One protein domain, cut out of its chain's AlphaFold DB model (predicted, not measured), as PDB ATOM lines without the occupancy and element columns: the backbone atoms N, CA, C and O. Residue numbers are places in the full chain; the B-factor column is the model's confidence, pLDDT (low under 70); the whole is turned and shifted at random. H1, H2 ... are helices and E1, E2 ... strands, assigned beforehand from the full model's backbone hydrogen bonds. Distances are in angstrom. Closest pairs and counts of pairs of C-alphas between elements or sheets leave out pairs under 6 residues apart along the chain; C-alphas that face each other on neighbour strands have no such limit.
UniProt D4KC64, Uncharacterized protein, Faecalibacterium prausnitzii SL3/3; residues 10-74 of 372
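This is residues 10 to 74 of the 372 residues of an uncharacterized protein of Faecalibacterium prausnitzii SL3/3 (UniProt D4KC64). A two-stranded hairpin, E1 and E2, makes one side, with the long helix H2 running into it and the short helix H1 opposite H2; the loop of residues 31 to 42 bridges the helices on the far side. There are 65 printed residues with, in chain order, H1, H2, E1 and E2; the sheet, E1 - E2, is antiparallel. The class is mixed, helices and strands, with under half of the residues in named elements. The whole is compact, with a radius of gyration of the C-alphas of 11.2 A and spans of 30 by 30 by 17 A.

E1 is residues 57 to 61, E2 residues 68 to 73, 13.6 A long, ending at C-alpha 73 (178.803, 162.729, 199.005). H2 is residues 43 to 56, 21.3 A long. H1 is residues 24 to 30, beginning at C-alpha 24 (164.568, 155.294, 192.124).

In the hairpin, N 58 and O 72 are 2.8 A apart, within hydrogen-bond range. Residues 20 to 21 pair antiparallel with 68 to 69 of E2. The closest C-alphas of H2 and E2, Tyr 56 and Ile 73, are 6.2 A apart; those of H1 and E2, Phe 24 and Tyr 68, 7.5 A. H1 and H2 are near each other, with 6 pairs of C-alphas within 10 A. Every O i to N i+4 pair is within range in H1, 7 of 10 in H2.

The printed part has no cut. H1 to H2 is a long link of 12 residues. Only residue 44 has pLDDT under 70.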
ATOM      1  N   ASP A  10     183.484 155.742 191.474       80.75
ATOM      2  CA  ASP A  10     183.274 156.439 190.197       80.75
ATOM      3  C   ASP A  10     181.792 156.615 189.829       80.75
ATOM      4  O   ASP A  10     181.423 157.540 189.112       80.75
ATOM      5  N   MET A  11     180.915 155.713 190.286       84.06
ATOM      6  CA  MET A  11     179.470 155.868 190.103       84.06
ATOM      7  C   MET A  11     178.908 156.927 191.052       84.06
ATOM      8  O   MET A  11     178.056 157.710 190.645       84.06
ATOM      9  N   ALA A  12     179.380 156.961 192.299       83.88
ATOM     10  CA  ALA A  12     178.984 157.968 193.277       83.88
ATOM     11  C   ALA A  12     179.501 159.370 192.915       83.88
ATOM     12  O   ALA A  12     178.763 160.334 193.083       83.88
ATOM     13  N   ASP A  13     180.702 159.473 192.344       82.19
ATOM     14  CA  ASP A  13     181.338 160.733 191.935       82.19
ATOM     15  C   ASP A  13     180.614 161.420 190.759       82.19
ATOM     16  O   ASP A  13     180.828 162.599 190.496       82.19
ATOM     17  N   LYS A  14     179.714 160.711 190.057       87.56
ATOM     18  CA  LYS A  14     178.813 161.314 189.055       87.56
ATOM     19  C   LYS A  14     177.698 162.146 189.684       87.56
ATOM     20  O   LYS A  14     177.043 162.913 188.983       87.56
ATOM     21  N   LEU A  15     177.418 161.937 190.966       90.75
ATOM     22  CA  LEU A  15     176.398 162.684 191.686       90.75
ATOM     23  C   LEU A  15     176.972 164.017 192.168       90.75
ATOM     24  O   LEU A  15     178.180 164.185 192.288       90.75
ATOM     25  N   HIS A  16     176.092 164.960 192.483       90.75
ATOM     26  CA  HIS A  16     176.459 166.218 193.133       90.75
ATOM     27  C   HIS A  16     175.488 166.531 194.271       90.75
ATOM     28  O   HIS A  16     174.325 166.121 194.252       90.75
ATOM     29  N   GLU A  17     175.971 167.237 195.290       90.75
ATOM     30  CA  GLU A  17     175.135 167.663 196.410       90.75
ATOM     31  C   GLU A  17     174.019 168.599 195.932       90.75
ATOM     32  O   GLU A  17     174.211 169.438 195.056       90.75
ATOM     33  N   GLY A  18     172.817 168.409 196.474       88.88
ATOM     34  CA  GLY A  18     171.601 169.095 196.043       88.88
ATOM     35  C   GLY A  18     170.895 168.459 194.841       88.88
ATOM     36  O   GLY A  18     169.772 168.855 194.537       88.88
ATOM     37  N   GLN A  19     171.481 167.454 194.180       94.31
ATOM     38  CA  GLN A  19     170.849 166.794 193.036       94.31
ATOM     39  C   GLN A  19     169.569 166.046 193.442       94.31
ATOM     40  O   GLN A  19     169.572 165.261 194.394       94.31
ATOM     41  N   VAL A  20     168.488 166.248 192.682       91.88
ATOM     42  CA  VAL A  20     167.169 165.650 192.947       91.88
ATOM     43  C   VAL A  20     166.787 164.656 191.853       91.88
ATOM     44  O   VAL A  20     166.855 164.948 190.661       91.88
ATOM     45  N   PHE A  21     166.311 163.484 192.266       92.06
ATOM     46  CA  PHE A  21     165.781 162.448 191.385       92.06
ATOM     47  C   PHE A  21     164.312 162.189 191.693       92.06
ATOM     48  O   PHE A  21     163.966 161.846 192.820       92.06
ATOM     49  N   LYS A  22     163.456 162.244 190.665       89.38
ATOM     50  CA  LYS A  22     162.000 162.025 190.782       89.38
ATOM     51  C   LYS A  22     161.607 160.682 191.411       89.38
ATOM     52  O   LYS A  22     160.545 160.557 192.009       89.38
ATOM     53  N   ASN A  23     162.423 159.646 191.215       87.19
ATOM     54  CA  ASN A  23     162.237 158.318 191.790       87.19
ATOM     55  C   ASN A  23     163.505 157.463 191.638       87.19
ATOM     56  O   ASN A  23     164.483 157.856 191.004       87.19
ATOM     57  N   PHE A  24     163.459 156.249 192.193       86.81
ATOM     58  CA  PHE A  24     164.568 155.294 192.124       86.81
ATOM     59  C   PHE A  24     164.915 154.882 190.687       86.81
ATOM     60  O   PHE A  24     166.073 154.587 190.406       86.81
ATOM     61  N   ARG A  25     163.937 154.866 189.773       85.94
ATOM     62  CA  ARG A  25     164.175 154.523 188.368       85.94
ATOM     63  C   ARG A  25     165.063 155.574 187.705       85.94
ATOM     64  O   ARG A  25     166.076 155.200 187.138       85.94
ATOM     65  N   ALA A  26     164.750 156.857 187.885       87.06
ATOM     66  CA  ALA A  26     165.572 157.954 187.374       87.06
ATOM     67  C   ALA A  26     166.999 157.936 187.948       87.06
ATOM     68  O   ALA A  26     167.961 158.110 187.210       87.06
ATOM     69  N   LEU A  27     167.139 157.668 189.251       90.19
ATOM     70  CA  LEU A  27     168.447 157.496 189.891       90.19
ATOM     71  C   LEU A  27     169.227 156.307 189.299       90.19
ATOM     72  O   LEU A  27     170.419 156.416 189.031       90.19
ATOM     73  N   SER A  28     168.555 155.176 189.080       88.00
ATOM     74  CA  SER A  28     169.181 153.967 188.532       88.00
ATOM     75  C   SER A  28     169.610 154.154 187.079       88.00
ATOM     76  O   SER A  28     170.699 153.730 186.717       88.00
ATOM     77  N   GLU A  29     168.780 154.804 186.261       87.31
ATOM     78  CA  GLU A  29     169.090 155.140 184.867       87.31
ATOM     79  C   GLU A  29     170.295 156.088 184.795       87.31
ATOM     80  O   GLU A  29     171.233 155.825 184.047       87.31
ATOM     81  N   TYR A  30     170.330 157.122 185.642       89.56
ATOM     82  CA  TYR A  30     171.443 158.073 185.704       89.56
ATOM     83  C   TYR A  30     172.778 157.409 186.075       89.56
ATOM     84  O   TYR A  30     173.817 157.687 185.479       89.56
ATOM     85  N   LEU A  31     172.747 156.492 187.042       87.44
ATOM     86  CA  LEU A  31     173.927 155.754 187.495       87.44
ATOM     87  C   LEU A  31     174.243 154.517 186.640       87.44
ATOM     88  O   LEU A  31     175.211 153.817 186.930       87.44
ATOM     89  N   ASN A  32     173.451 154.241 185.600       85.62
ATOM     90  CA  ASN A  32     173.540 153.043 184.766       85.62
ATOM     91  C   ASN A  32     173.457 151.717 185.563       85.62
ATOM     92  O   ASN A  32     174.135 150.733 185.265       85.62
ATOM     93  N   ILE A  33     172.621 151.683 186.605       84.75
ATOM     94  CA  ILE A  33     172.359 150.504 187.446       84.75
ATOM     95  C   ILE A  33     171.114 149.786 186.916       84.75
ATOM     96  O   ILE A  33     170.014 149.885 187.468       84.75
ATOM     97  N   LEU A  34     171.292 149.077 185.803       82.50
ATOM     98  CA  LEU A  34     170.215 148.420 185.065       82.50
ATOM     99  C   LEU A  34     170.312 146.887 185.155       82.50
ATOM    100  O   LEU A  34     171.361 146.301 185.452       82.50
ATOM    101  N   ASP A  35     169.186 146.212 184.950       76.75
ATOM    102  CA  ASP A  35     169.122 144.762 184.825       76.75
ATOM    103  C   ASP A  35     169.614 144.281 183.445       76.75
ATOM    104  O   ASP A  35     170.083 145.052 182.610       76.75
ATOM    105  N   LYS A  36     169.546 142.967 183.208       75.50
ATOM    106  CA  LYS A  36     169.982 142.349 181.943       75.50
ATOM    107  C   LYS A  36     169.178 142.800 180.712       75.50
ATOM    108  O   LYS A  36     169.642 142.587 179.602       75.50
ATOM    109  N   ASN A  37     168.010 143.402 180.914       77.31
ATOM    110  CA  ASN A  37     167.118 143.887 179.867       77.31
ATOM    111  C   ASN A  37     167.178 145.423 179.736       77.31
ATOM    112  O   ASN A  37     166.312 146.013 179.095       77.31
ATOM    113  N   GLY A  38     168.146 146.090 180.380       73.31
ATOM    114  CA  GLY A  38     168.263 147.551 180.358       73.31
ATOM    115  C   GLY A  38     167.190 148.274 181.179       73.31
ATOM    116  O   GLY A  38     167.007 149.478 181.027       73.31
ATOM    117  N   CYS A  39     166.471 147.566 182.053       77.12
ATOM    118  CA  CYS A  39     165.438 148.142 182.911       77.12
ATOM    119  C   CYS A  39     165.981 148.447 184.313       77.12
ATOM    120  O   CYS A  39     166.907 147.799 184.800       77.12
ATOM    121  N   ALA A  40     165.391 149.428 185.001       74.94
ATOM    122  CA  ALA A  40     165.768 149.731 186.381       74.94
ATOM    123  C   ALA A  40     165.481 148.543 187.312       74.94
ATOM    124  O   ALA A  40     164.416 147.925 187.257       74.94
ATOM    125  N   VAL A  41     166.422 148.257 188.213       79.19
ATOM    126  CA  VAL A  41     166.308 147.128 189.145       79.19
ATOM    127  C   VAL A  41     165.125 147.296 190.109       79.19
ATOM    128  O   VAL A  41     164.804 148.399 190.553       79.19
ATOM    129  N   CYS A  42     164.465 146.199 190.481       71.31
ATOM    130  CA  CYS A  42     163.267 146.226 191.327       71.31
ATOM    131  C   CYS A  42     163.382 145.295 192.553       71.31
ATOM    132  O   CYS A  42     164.391 144.618 192.755       71.31
ATOM    133  N   GLY A  43     162.370 145.313 193.430       71.88
ATOM    134  CA  GLY A  43     162.246 144.366 194.548       71.88
ATOM    135  C   GLY A  43     163.425 144.354 195.536       71.88
ATOM    136  O   GLY A  43     163.827 145.393 196.069       71.88
ATOM    137  N   SER A  44     163.958 143.162 195.818       65.31
ATOM    138  CA  SER A  44     165.106 142.938 196.712       65.31
ATOM    139  C   SER A  44     166.399 143.573 196.186       65.31
ATOM    140  O   SER A  44     167.146 144.158 196.972       65.31
ATOM    141  N   SER A  45     166.617 143.561 194.868       73.50
ATOM    142  CA  SER A  45     167.780 144.179 194.214       73.50
ATOM    143  C   SER A  45     167.826 145.692 194.428       73.50
ATOM    144  O   SER A  45     168.883 146.242 194.725       73.50
ATOM    145  N   LYS A  46     166.668 146.370 194.397       81.75
ATOM    146  CA  LYS A  46     166.569 147.798 194.749       81.75
ATOM    147  C   LYS A  46     167.055 148.071 196.176       81.75
ATOM    148  O   LYS A  46     167.777 149.037 196.405       81.75
ATOM    149  N   ARG A  47     166.670 147.235 197.149       76.19
ATOM    150  CA  ARG A  47     167.111 147.398 198.549       76.19
ATOM    151  C   ARG A  47     168.620 147.213 198.694       76.19
ATOM    152  O   ARG A  47     169.235 147.892 199.512       76.19
ATOM    153  N   GLN A  48     169.203 146.298 197.922       74.00
ATOM    154  CA  GLN A  48     170.644 146.072 197.908       74.00
ATOM    155  C   GLN A  48     171.389 147.270 197.311       74.00
ATOM    156  O   GLN A  48     172.290 147.790 197.961       74.00
ATOM    157  N   VAL A  49     170.948 147.763 196.151       81.81
ATOM    158  CA  VAL A  49     171.525 148.945 195.494       81.81
ATOM    159  C   VAL A  49     171.459 150.179 196.388       81.81
ATOM    160  O   VAL A  49     172.468 150.848 196.564       81.81
ATOM    161  N   MET A  50     170.308 150.461 197.007       85.06
ATOM    162  CA  MET A  50     170.167 151.622 197.896       85.06
ATOM    163  C   MET A  50     171.095 151.552 199.110       85.06
ATOM    164  O   MET A  50     171.599 152.574 199.563       85.06
ATOM    165  N   ALA A  51     171.322 150.355 199.645       76.19
ATOM    166  CA  ALA A  51     172.208 150.180 200.784       76.19
ATOM    167  C   ALA A  51     173.691 150.279 200.407       76.19
ATOM    168  O   ALA A  51     174.455 150.859 201.171       76.19
ATOM    169  N   GLU A  52     174.090 149.751 199.245       80.88
ATOM    170  CA  GLU A  52     175.449 149.938 198.719       80.88
ATOM    171  C   GLU A  52     175.710 151.404 198.374       80.88
ATOM    172  O   GLU A  52     176.733 151.954 198.761       80.88
ATOM    173  N   LEU A  53     174.750 152.080 197.740       86.50
ATOM    174  CA  LEU A  53     174.852 153.504 197.433       86.50
ATOM    175  C   LEU A  53     174.944 154.355 198.709       86.50
ATOM    176  O   LEU A  53     175.716 155.311 198.748       86.50
ATOM    177  N   ASN A  54     174.253 153.960 199.786       86.00
ATOM    178  CA  ASN A  54     174.360 154.622 201.088       86.00
ATOM    179  C   ASN A  54     175.762 154.539 201.714       86.00
ATOM    180  O   ASN A  54     176.031 155.260 202.667       86.00
ATOM    181  N   ARG A  55     176.674 153.699 201.216       86.38
ATOM    182  CA  ARG A  55     178.071 153.723 201.672       86.38
ATOM    183  C   ARG A  55     178.820 154.952 201.181       86.38
ATOM    184  O   ARG A  55     179.695 155.450 201.879       86.38
ATOM    185  N   TYR A  56     178.434 155.438 200.008       87.94
ATOM    186  CA  TYR A  56     179.107 156.510 199.290       87.94
ATOM    187  C   TYR A  56     178.343 157.833 199.386       87.94
ATOM    188  O   TYR A  56     178.950 158.889 199.486       87.94
ATOM    189  N   VAL A  57     177.008 157.793 199.430       89.69
ATOM    190  CA  VAL A  57     176.157 158.991 199.330       89.69
ATOM    191  C   VAL A  57     175.053 158.985 200.383       89.69
ATOM    192  O   VAL A  57     174.484 157.941 200.691       89.69
ATOM    193  N   VAL A  58     174.761 160.141 200.976       89.12
ATOM    194  CA  VAL A  58     173.606 160.342 201.857       89.12
ATOM    195  C   VAL A  58     172.434 160.793 200.996       89.12
ATOM    196  O   VAL A  58     172.429 161.908 200.476       89.12
ATOM    197  N   LEU A  59     171.441 159.918 200.841       89.06
ATOM    198  CA  LEU A  59     170.198 160.230 200.141       89.06
ATOM    199  C   LEU A  59     169.098 160.532 201.153       89.06
ATOM    200  O   LEU A  59     168.758 159.680 201.974       89.06
ATOM    201  N   GLU A  60     168.504 161.716 201.058       88.75
ATOM    202  CA  GLU A  60     167.273 162.031 201.774       88.75
ATOM    203  C   GLU A  60     166.074 161.706 200.886       88.75
ATOM    204  O   GLU A  60     166.027 162.084 199.716       88.75
ATOM    205  N   LYS A  61     165.101 160.989 201.446       85.69
ATOM    206  CA  LYS A  61     163.819 160.745 200.793       85.69
ATOM    207  C   LYS A  61     162.776 161.663 201.412       85.69
ATOM    208  O   LYS A  61     162.508 161.567 202.609       85.69
ATOM    209  N   GLU A  62     162.147 162.491 200.591       80.94
ATOM    210  CA  GLU A  62     161.058 163.359 201.030       80.94
ATOM    211  C   GLU A  62     159.873 162.537 201.563       80.94
ATOM    212  O   GLU A  62     159.427 161.550 200.961       80.94
ATOM    213  N   LYS A  63     159.349 162.936 202.725       72.62
ATOM    214  CA  LYS A  63     158.247 162.238 203.394       72.62
ATOM    215  C   LYS A  63     156.986 162.303 202.524       72.62
ATOM    216  O   LYS A  63     156.533 163.379 202.164       72.62
ATOM    217  N   GLY A  64     156.420 161.141 202.191       74.44
ATOM    218  CA  GLY A  64     155.241 161.037 201.317       74.44
ATOM    219  C   GLY A  64     155.538 161.105 199.812       74.44
ATOM    220  O   GLY A  64     154.625 160.924 199.015       74.44
ATOM    221  N   SER A  65     156.800 161.291 199.415       79.81
ATOM    222  CA  SER A  65     157.227 161.371 198.015       79.81
ATOM    223  C   SER A  65     158.085 160.163 197.617       79.81
ATOM    224  O   SER A  65     158.566 159.394 198.457       79.81
ATOM    225  N   PHE A  66     158.269 159.960 196.313       81.38
ATOM    226  CA  PHE A  66     159.243 159.006 195.773       81.38
ATOM    227  C   PHE A  66     160.579 159.663 195.418       81.38
ATOM    228  O   PHE A  66     161.490 158.935 195.015       81.38
ATOM    229  N   CYS A  67     160.696 160.982 195.586       87.38
ATOM    230  CA  CYS A  67     161.887 161.753 195.272       87.38
ATOM    231  C   CYS A  67     163.047 161.456 196.231       87.38
ATOM    232  O   CYS A  67     162.842 161.223 197.426       87.38
ATOM    233  N   TYR A  68     164.265 161.482 195.690       89.81
ATOM    234  CA  TYR A  68     165.512 161.362 196.440       89.81
ATOM    235  C   TYR A  68     166.382 162.586 196.178       89.81
ATOM    236  O   TYR A  68     166.592 162.940 195.020       89.81
ATOM    237  N   THR A  69     166.937 163.158 197.239       92.12
ATOM    238  CA  THR A  69     167.864 164.289 197.175       92.12
ATOM    239  C   THR A  69     169.226 163.858 197.698       92.12
ATOM    240  O   THR A  69     169.332 163.287 198.786       92.12
ATOM    241  N   VAL A  70     170.278 164.130 196.931       93.31
ATOM    242  CA  VAL A  70     171.669 163.913 197.339       93.31
ATOM    243  C   VAL A  70     172.046 164.995 198.345       93.31
ATOM    244  O   VAL A  70     172.166 166.161 197.985       93.31
ATOM    245  N   LYS A  71     172.208 164.636 199.620       91.31
ATOM    246  CA  LYS A  71     172.558 165.598 200.678       91.31
ATOM    247  C   LYS A  71     174.044 165.764 200.880       91.31
ATOM    248  O   LYS A  71     174.488 166.867 201.158       91.31
ATOM    249  N   LYS A  72     174.773 164.657 200.807       90.56
ATOM    250  CA  LYS A  72     176.211 164.624 201.029       90.56
ATOM    251  C   LYS A  72     176.822 163.502 200.217       90.56
ATOM    252  O   LYS A  72     176.302 162.381 200.249       90.56
ATOM    253  N   ILE A  73     177.936 163.775 199.557       89.56
ATOM    254  CA  ILE A  73     178.803 162.729 199.005       89.56
ATOM    255  C   ILE A  73     179.929 162.513 200.011       89.56
ATOM    256  O   ILE A  73     180.588 163.458 200.439       89.56
ATOM    257  N   ARG A  74     180.100 161.277 200.483       85.50
ATOM    258  CA  ARG A  74     181.073 160.991 201.540       85.50
ATOM    259  C   ARG A  74     182.491 161.049 200.964       85.50
ATOM    260  O   ARG A  74     182.745 160.402 199.945       85.50
TER     261      ARG A  74